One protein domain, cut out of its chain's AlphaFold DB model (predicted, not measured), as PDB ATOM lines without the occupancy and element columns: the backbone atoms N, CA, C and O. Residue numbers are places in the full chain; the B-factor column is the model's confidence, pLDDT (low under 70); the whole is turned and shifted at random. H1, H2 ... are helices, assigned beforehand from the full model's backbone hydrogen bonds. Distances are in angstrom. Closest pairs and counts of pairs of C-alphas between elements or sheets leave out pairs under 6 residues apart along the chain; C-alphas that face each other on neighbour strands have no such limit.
ATOM      1  N   MET A  12     -30.270  36.263  27.444       80.69
ATOM      2  CA  MET A  12     -30.914  36.972  28.560       80.69
ATOM      3  C   MET A  12     -31.495  38.332  28.134       80.69
ATOM      4  O   MET A  12     -32.557  38.744  28.598       80.69
ATOM      5  N   GLU A  13     -30.806  39.048  27.239       83.25
ATOM      6  CA  GLU A  13     -31.280  40.333  26.720       83.25
ATOM      7  C   GLU A  13     -32.475  40.132  25.786       83.25
ATOM      8  O   GLU A  13     -33.434  40.898  25.848       83.25
ATOM      9  N   LEU A  14     -32.435  39.094  24.946       79.81
ATOM     10  CA  LEU A  14     -33.544  38.726  24.067       79.81
ATOM     11  C   LEU A  14     -34.780  38.308  24.874       79.81
ATOM     12  O   LEU A  14     -35.869  38.810  24.610       79.81
ATOM     13  N   GLU A  15     -34.614  37.475  25.900       78.00
ATOM     14  CA  GLU A  15     -35.695  37.058  26.800       78.00
ATOM     15  C   GLU A  15     -36.352  38.256  27.491       78.00
ATOM     16  O   GLU A  15     -37.578  38.354  27.523       78.00
ATOM     17  N   LYS A  16     -35.558  39.219  27.978       81.44
ATOM     18  CA  LYS A  16     -36.084  40.435  28.618       81.44
ATOM     19  C   LYS A  16     -36.828  41.346  27.637       81.44
ATOM     20  O   LYS A  16     -37.843  41.934  28.008       81.44
ATOM     21  N   LEU A  17     -36.327  41.482  26.407       80.50
ATOM     22  CA  LEU A  17     -36.925  42.336  25.374       80.50
ATOM     23  C   LEU A  17     -38.242  41.773  24.855       80.50
ATOM     24  O   LEU A  17     -39.224  42.502  24.747       80.50
ATOM     25  N   PHE A  18     -38.251  40.484  24.525       75.50
ATOM     26  CA  PHE A  18     -39.392  39.836  23.890       75.50
ATOM     27  C   PHE A  18     -40.343  39.190  24.896       75.50
ATOM     28  O   PHE A  18     -41.409  38.726  24.496       75.50
ATOM     29  N   LYS A  19     -39.978  39.157  26.189       71.94
ATOM     30  CA  LYS A  19     -40.714  38.456  27.259       71.94
ATOM     31  C   LYS A  19     -41.079  37.023  26.852       71.94
ATOM     32  O   LYS A  19     -42.130  36.502  27.216       71.94
ATOM     33  N   SER A  20     -40.234  36.420  26.023       67.75
ATOM     34  CA  SER A  20     -40.474  35.128  25.402       67.75
ATOM     35  C   SER A  20     -40.253  34.005  26.407       67.75
ATOM     36  O   SER A  20     -39.378  34.092  27.265       67.75
ATOM     37  N   SER A  21     -41.024  32.929  26.272       70.31
ATOM     38  CA  SER A  21     -40.839  31.712  27.060       70.31
ATOM     39  C   SER A  21     -39.444  31.122  26.840       70.31
ATOM     40  O   SER A  21     -38.990  31.059  25.697       70.31
ATOM     41  N   ASP A  22     -38.811  30.626  27.908       82.50
ATOM     42  CA  ASP A  22     -37.552  29.877  27.826       82.50
ATOM     43  C   ASP A  22     -37.678  28.752  26.785       82.50
ATOM     44  O   ASP A  22     -38.506  27.839  26.903       82.50
ATOM     45  N   ILE A  23     -36.854  28.827  25.738       82.44
ATOM     46  CA  ILE A  23     -36.858  27.872  24.630       82.44
ATOM     47  C   ILE A  23     -36.589  26.446  25.117       82.44
ATOM     48  O   ILE A  23     -37.183  25.494  24.603       82.44
ATOM     49  N   VAL A  24     -35.758  26.282  26.150       84.94
ATOM     50  CA  VAL A  24     -35.475  24.980  26.751       84.94
ATOM     51  C   VAL A  24     -36.744  24.433  27.394       84.94
ATOM     52  O   VAL A  24     -37.124  23.293  27.110       84.94
ATOM     53  N   ALA A  25     -37.451  25.242  28.187       85.56
ATOM     54  CA  ALA A  25     -38.739  24.873  28.767       85.56
ATOM     55  C   ALA A  25     -39.784  24.508  27.697       85.56
ATOM     56  O   ALA A  25     -40.467  23.487  27.825       85.56
ATOM     57  N   VAL A  26     -39.874  25.267  26.597       88.56
ATOM     58  CA  VAL A  26     -40.791  24.969  25.480       88.56
ATOM     59  C   VAL A  26     -40.467  23.618  24.836       88.56
ATOM     60  O   VAL A  26     -41.367  22.810  24.587       88.56
ATOM     61  N   ILE A  27     -39.187  23.337  24.585       89.88
ATOM     62  CA  ILE A  27     -38.747  22.066  23.996       89.88
ATOM     63  C   ILE A  27     -39.039  20.895  24.950       89.88
ATOM     64  O   ILE A  27     -39.505  19.845  24.497       89.88
ATOM     65  N   LYS A  28     -38.808  21.057  26.261       90.38
ATOM     66  CA  LYS A  28     -39.154  20.051  27.286       90.38
ATOM     67  C   LYS A  28     -40.662  19.778  27.314       90.38
ATOM     68  O   LYS A  28     -41.088  18.626  27.225       90.38
ATOM     69  N   ALA A  29     -41.487  20.827  27.324       89.94
ATOM     70  CA  ALA A  29     -42.944  20.702  27.316       89.94
ATOM     71  C   ALA A  29     -43.464  19.972  26.063       89.94
ATOM     72  O   ALA A  29     -44.319  19.088  26.162       89.94
ATOM     73  N   ARG A  30     -42.921  20.288  24.878       92.81
ATOM     74  CA  ARG A  30     -43.275  19.608  23.618       92.81
ATOM     75  C   ARG A  30     -42.915  18.122  23.643       92.81
ATOM     76  O   ARG A  30     -43.743  17.301  23.248       92.81
ATOM     77  N   ARG A  31     -41.729  17.767  24.151       93.19
ATOM     78  CA  ARG A  31     -41.296  16.366  24.313       93.19
ATOM     79  C   ARG A  31     -42.246  15.575  25.213       93.19
ATOM     80  O   ARG A  31     -42.711  14.507  24.818       93.19
ATOM     81  N   ILE A  32     -42.607  16.130  26.369       92.31
ATOM     82  CA  ILE A  32     -43.548  15.500  27.308       92.31
ATOM     83  C   ILE A  32     -44.946  15.355  26.684       92.31
ATOM     84  O   ILE A  32     -45.581  14.305  26.814       92.31
ATOM     85  N   LYS A  33     -45.426  16.375  25.959       92.69
ATOM     86  CA  LYS A  33     -46.711  16.312  25.242       92.69
ATOM     87  C   LYS A  33     -46.725  15.175  24.218       92.69
ATOM     88  O   LYS A  33     -47.709  14.436  24.149       92.69
ATOM     89  N   TRP A  34     -45.644  15.023  23.453       92.94
ATOM     90  CA  TRP A  34     -45.515  13.960  22.457       92.94
ATOM     91  C   TRP A  34     -45.429  12.569  23.100       92.94
ATOM     92  O   TRP A  34     -46.136  11.665  22.666       92.94
ATOM     93  N   LEU A  35     -44.697  12.414  24.210       92.81
ATOM     94  CA  LEU A  35     -44.695  11.174  24.999       92.81
ATOM     95  C   LEU A  35     -46.110  10.781  25.442       92.81
ATOM     96  O   LEU A  35     -46.529   9.637  25.276       92.81
ATOM     97  N   GLY A  36     -46.869  11.745  25.967       92.12
ATOM     98  CA  GLY A  36     -48.259  11.516  26.346       92.12
ATOM     99  C   GLY A  36     -49.132  11.107  25.158       92.12
ATOM    100  O   GLY A  36     -50.002  10.256  25.317       92.12
ATOM    101  N   HIS A  37     -48.913  11.693  23.976       91.75
ATOM    102  CA  HIS A  37     -49.612  11.283  22.759       91.75
ATOM    103  C   HIS A  37     -49.306   9.824  22.410       91.75
ATOM    104  O   HIS A  37     -50.250   9.054  22.274       91.75
ATOM    105  N   ILE A  38     -48.029   9.423  22.373       91.12
ATOM    106  CA  ILE A  38     -47.635   8.045  22.042       91.12
ATOM    107  C   ILE A  38     -48.229   7.038  23.032       91.12
ATOM    108  O   ILE A  38     -48.737   6.002  22.616       91.12
ATOM    109  N   LEU A  39     -48.240   7.346  24.332       90.62
ATOM    110  CA  LEU A  39     -48.835   6.455  25.333       90.62
ATOM    111  C   LEU A  39     -50.350   6.260  25.175       90.62
ATOM    112  O   LEU A  39     -50.866   5.225  25.597       90.62
ATOM    113  N   ARG A  40     -51.051   7.231  24.580       88.38
ATOM    114  CA  ARG A  40     -52.489   7.152  24.281       88.38
ATOM    115  C   ARG A  40     -52.799   6.536  22.918       88.38
ATOM    116  O   ARG A  40     -53.963   6.272  22.643       88.38
ATOM    117  N   MET A  41     -51.796   6.323  22.067       90.19
ATOM    118  CA  MET A  41     -51.986   5.575  20.825       90.19
ATOM    119  C   MET A  41     -52.357   4.122  21.142       90.19
ATOM    120  O   MET A  41     -52.094   3.629  22.243       90.19
ATOM    121  N   SER A  42     -52.965   3.434  20.182       90.00
ATOM    122  CA  SER A  42     -53.220   2.000  20.287       90.00
ATOM    123  C   SER A  42     -51.902   1.208  20.327       90.00
ATOM    124  O   SER A  42     -50.856   1.687  19.873       90.00
ATOM    125  N   ASP A  43     -51.924   0.028  20.950       88.50
ATOM    126  CA  ASP A  43     -50.714  -0.773  21.204       88.50
ATOM    127  C   ASP A  43     -50.083  -1.359  19.934       88.50
ATOM    128  O   ASP A  43     -48.881  -1.614  19.920       88.50
ATOM    129  N   ASP A  44     -50.850  -1.476  18.848       91.75
ATOM    130  CA  ASP A  44     -50.390  -1.880  17.513       91.75
ATOM    131  C   ASP A  44     -49.534  -0.810  16.812       91.75
ATOM    132  O   ASP A  44     -48.863  -1.082  15.815       91.75
ATOM    133  N   ARG A  45     -49.513   0.430  17.319       91.25
ATOM    134  CA  ARG A  45     -48.740   1.504  16.690       91.25
ATOM    135  C   ARG A  45     -47.257   1.319  16.968       91.25
ATOM    136  O   ARG A  45     -46.814   1.380  18.117       91.25
ATOM    137  N   GLY A  46     -46.466   1.254  15.897       88.88
ATOM    138  CA  GLY A  46     -45.012   1.081  15.965       88.88
ATOM    139  C   GLY A  46     -44.307   2.037  16.935       88.88
ATOM    140  O   GLY A  46     -43.435   1.611  17.683       88.88
ATOM    141  N   CYS A  47     -44.722   3.308  17.026       88.25
ATOM    142  CA  CYS A  47     -44.154   4.251  17.997       88.25
ATOM    143  C   CYS A  47     -44.339   3.799  19.456       88.25
ATOM    144  O   CYS A  47     -43.407   3.908  20.254       88.25
ATOM    145  N   LYS A  48     -45.520   3.280  19.809       89.50
ATOM    146  CA  LYS A  48     -45.818   2.791  21.161       89.50
ATOM    147  C   LYS A  48     -45.091   1.479  21.437       89.50
ATOM    148  O   LYS A  48     -44.495   1.336  22.505       89.50
ATOM    149  N   MET A  49     -45.034   0.585  20.448       89.12
ATOM    150  CA  MET A  49     -44.227  -0.637  20.517       89.12
ATOM    151  C   MET A  49     -42.742  -0.330  20.753       89.12
ATOM    152  O   MET A  49     -42.136  -0.936  21.628       89.12
ATOM    153  N   ILE A  50     -42.162   0.637  20.032       86.69
ATOM    154  CA  ILE A  50     -40.749   1.035  20.163       86.69
ATOM    155  C   ILE A  50     -40.457   1.667  21.529       86.69
ATOM    156  O   ILE A  50     -39.417   1.397  22.118       86.69
ATOM    157  N   ILE A  51     -41.354   2.509  22.054       86.06
ATOM    158  CA  ILE A  51     -41.173   3.097  23.394       86.06
ATOM    159  C   ILE A  51     -41.233   2.032  24.491       86.06
ATOM    160  O   ILE A  51     -40.536   2.145  25.503       86.06
ATOM    161  N   ASN A  52     -42.089   1.027  24.317       84.50
ATOM    162  CA  ASN A  52     -42.232  -0.065  25.271       84.50
ATOM    163  C   ASN A  52     -41.147  -1.136  25.106       84.50
ATOM    164  O   ASN A  52     -40.847  -1.844  26.067       84.50
ATOM    165  N   SER A  53     -40.538  -1.244  23.926       81.88
ATOM    166  CA  SER A  53     -39.454  -2.182  23.682       81.88
ATOM    167  C   SER A  53     -38.131  -1.667  24.250       81.88
ATOM    168  O   SER A  53     -37.827  -0.472  24.281       81.88
ATOM    169  N   LYS A  54     -37.314  -2.601  24.735       73.12
ATOM    170  CA  LYS A  54     -35.911  -2.353  25.073       73.12
ATOM    171  C   LYS A  54     -35.072  -2.984  23.965       73.12
ATOM    172  O   LYS A  54     -34.841  -4.189  24.033       73.12
ATOM    173  N   PRO A  55     -34.669  -2.231  22.926       66.44
ATOM    174  CA  PRO A  55     -33.890  -2.812  21.844       66.44
ATOM    175  C   PRO A  55     -32.556  -3.344  22.401       66.44
ATOM    176  O   PRO A  55     -31.847  -2.594  23.080       66.44
ATOM    177  N   PRO A  56     -32.214  -4.623  22.164       62.25
ATOM    178  CA  PRO A  56     -30.957  -5.195  22.630       62.25
ATOM    179  C   PRO A  56     -29.774  -4.622  21.834       62.25
ATOM    180  O   PRO A  56     -29.846  -4.478  20.616       62.25
ATOM    181  N   LEU A  66     -28.146   9.261  25.959       59.41
ATOM    182  CA  LEU A  66     -29.540   9.170  26.371       59.41
ATOM    183  C   LEU A  66     -30.421   8.772  25.190       59.41
ATOM    184  O   LEU A  66     -30.484   9.437  24.154       59.41
ATOM    185  N   ARG A  67     -31.098   7.633  25.345       77.75
ATOM    186  CA  ARG A  67     -32.222   7.264  24.482       77.75
ATOM    187  C   ARG A  67     -33.291   8.342  24.676       77.75
ATOM    188  O   ARG A  67     -33.497   8.780  25.799       77.75
ATOM    189  N   TRP A  68     -34.013   8.735  23.626       85.25
ATOM    190  CA  TRP A  68     -35.023   9.805  23.719       85.25
ATOM    191  C   TRP A  68     -35.972   9.651  24.926       85.25
ATOM    192  O   TRP A  68     -36.297  10.627  25.589       85.25
ATOM    193  N   ILE A  69     -36.361   8.418  25.271       87.44
ATOM    194  CA  ILE A  69     -37.190   8.150  26.455       87.44
ATOM    195  C   ILE A  69     -36.496   8.499  27.785       87.44
ATOM    196  O   ILE A  69     -37.153   9.008  28.684       87.44
ATOM    197  N   GLU A  70     -35.186   8.281  27.899       86.06
ATOM    198  CA  GLU A  70     -34.377   8.612  29.082       86.06
ATOM    199  C   GLU A  70     -34.226  10.133  29.233       86.06
ATOM    200  O   GLU A  70     -34.285  10.644  30.350       86.06
ATOM    201  N   ASP A  71     -34.119  10.869  28.118       87.50
ATOM    202  CA  ASP A  71     -34.154  12.338  28.130       87.50
ATOM    203  C   ASP A  71     -35.490  12.858  28.668       87.50
ATOM    204  O   ASP A  71     -35.517  13.727  29.540       87.50
ATOM    205  N   VAL A  72     -36.614  12.312  28.187       90.12
ATOM    206  CA  VAL A  72     -37.936  12.741  28.671       90.12
ATOM    207  C   VAL A  72     -38.168  12.317  30.124       90.12
ATOM    208  O   VAL A  72     -38.753  13.075  30.895       90.12
ATOM    209  N   GLU A  73     -37.685  11.144  30.540       89.75
ATOM    210  CA  GLU A  73     -37.707  10.722  31.945       89.75
ATOM    211  C   GLU A  73     -36.878  11.661  32.835       89.75
ATOM    212  O   GLU A  73     -37.319  12.005  33.935       89.75
ATOM    213  N   SER A  74     -35.721  12.129  32.356       90.06
ATOM    214  CA  SER A  74     -34.900  13.134  33.038       90.06
ATOM    215  C   SER A  74     -35.626  14.475  33.162       90.06
ATOM    216  O   SER A  74     -35.663  15.048  34.253       90.06
ATOM    217  N   ASP A  75     -36.278  14.947  32.095       91.12
ATOM    218  CA  ASP A  75     -37.079  16.176  32.126       91.12
ATOM    219  C   ASP A  75     -38.227  16.071  33.141       91.12
ATOM    220  O   ASP A  75     -38.420  16.960  33.973       91.12
ATOM    221  N   LEU A  76     -38.961  14.954  33.133       92.31
ATOM    222  CA  LEU A  76     -40.046  14.696  34.082       92.31
ATOM    223  C   LEU A  76     -39.536  14.635  35.525       92.31
ATOM    224  O   LEU A  76     -40.198  15.148  36.429       92.31
ATOM    225  N   LYS A  77     -38.349  14.056  35.743       91.06
ATOM    226  CA  LYS A  77     -37.692  14.019  37.053       91.06
ATOM    227  C   LYS A  77     -37.294  15.418  37.524       91.06
ATOM    228  O   LYS A  77     -37.561  15.741  38.679       91.06
ATOM    229  N   GLN A  78     -36.721  16.247  36.650       89.50
ATOM    230  CA  GLN A  78     -36.395  17.649  36.950       89.50
ATOM    231  C   GLN A  78     -37.648  18.460  37.308       89.50
ATOM    232  O   GLN A  78     -37.596  19.313  38.185       89.50
ATOM    233  N   MET A  79     -38.790  18.153  36.686       87.69
ATOM    234  CA  MET A  79     -40.087  18.769  36.994       87.69
ATOM    235  C   MET A  79     -40.799  18.159  38.219       87.69
ATOM    236  O   MET A  79     -41.924  18.546  38.529       87.69
ATOM    237  N   GLY A  80     -40.209  17.166  38.896       90.50
ATOM    238  CA  GLY A  80     -40.827  16.489  40.044       90.50
ATOM    239  C   GLY A  80     -42.008  15.570  39.691       90.50
ATOM    240  O   GLY A  80     -42.719  15.087  40.576       90.50
ATOM    241  N   VAL A  81     -42.235  15.277  38.407       88.44
ATOM    242  CA  VAL A  81     -43.358  14.455  37.945       88.44
ATOM    243  C   VAL A  81     -43.032  12.970  38.107       88.44
ATOM    244  O   VAL A  81     -42.401  12.337  37.263       88.44
ATOM    245  N   ARG A  82     -43.532  12.379  39.193       88.25
ATOM    246  CA  ARG A  82     -43.461  10.929  39.448       88.25
ATOM    247  C   ARG A  82     -44.684  10.190  38.903       88.25
ATOM    248  O   ARG A  82     -45.762  10.776  38.750       88.25
TER     249      ARG A  82
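Overview. This is residues 12 to 56 and 66 to 82 of the 106 residues of an uncharacterized protein of Zootermopsis nevadensis (UniProt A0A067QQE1). One long helix, H2, makes most of the long axis; a shorter helix, H4, crosses its middle on one side. At one end of H2 the small helix H1 is held away from the rest by a thin link, and residues 16 to 21 stick out free; at the other end of H2 a tight link turns a corner into the small helix H3. The printed part has 62 residues with four named helices, in the order H1, H2, H3, H4, and no named strand; the class is all helix. The whole is loose, with a radius of gyration of the C-alphas of 15.1 A, and the C-alphas span 47 by 21 by 20 A, the arm with H1 adding to the length.

Along the chain. The printed part begins with H1, residues 12 to 18, from C-alpha 12 at (-30.914, 36.972, 28.560), 10.1 A from first to last C-alpha. After a tight link of 4 residues comes H2, residues 23 to 40, 26.0 A long, from C-alpha 23 at (-36.858, 27.872, 24.630). A tight link of 5 residues leads to H3, residues 46 to 52, 9.8 A long. Beyond the cut, H4 takes residues 68 to 78, 15.4 A long, and ends with C-alpha 78 at (-36.395, 17.649, 36.950).

Arrangement. H1 is apart from H2, H3 and H4. H2 touches H4 with its residues 28 to 35 alone, and the closest C-alphas are those of Ile 32 and Val 72, 6.4 A apart. The lines of H2 and H4 stand at a steep tilt of 64 degrees, and they run opposite ways. H2 and H3 only just touch, and only at the corner by their link, with 3 pairs of C-alphas within 8 A; the closest C-alphas are those of Ile 38 and Lys 48, 5.6 A apart. Their lines are about perpendicular, at 79 degrees. H3 and H4 are close but not clearly touching, with the C-alphas of Ile 51 and Ile 69 the closest at 7.1 A. In H1, H2, H3 and H4 every backbone pair of O i and N i+4 is within hydrogen-bond range.

Size, cuts and confidence. The two C-alphas farthest apart are those of Leu 17 and Pro 56, at 48.0 A. Residues 57 to 65 are cut out and not printed, and C-alphas 56 and 66 stand 14.9 A apart across the cut. The link from H3 to H4 runs across this cut. The mean pLDDT of the printed part is 85.4, and residues 20, 55, 56 and 66 of this model are under 70.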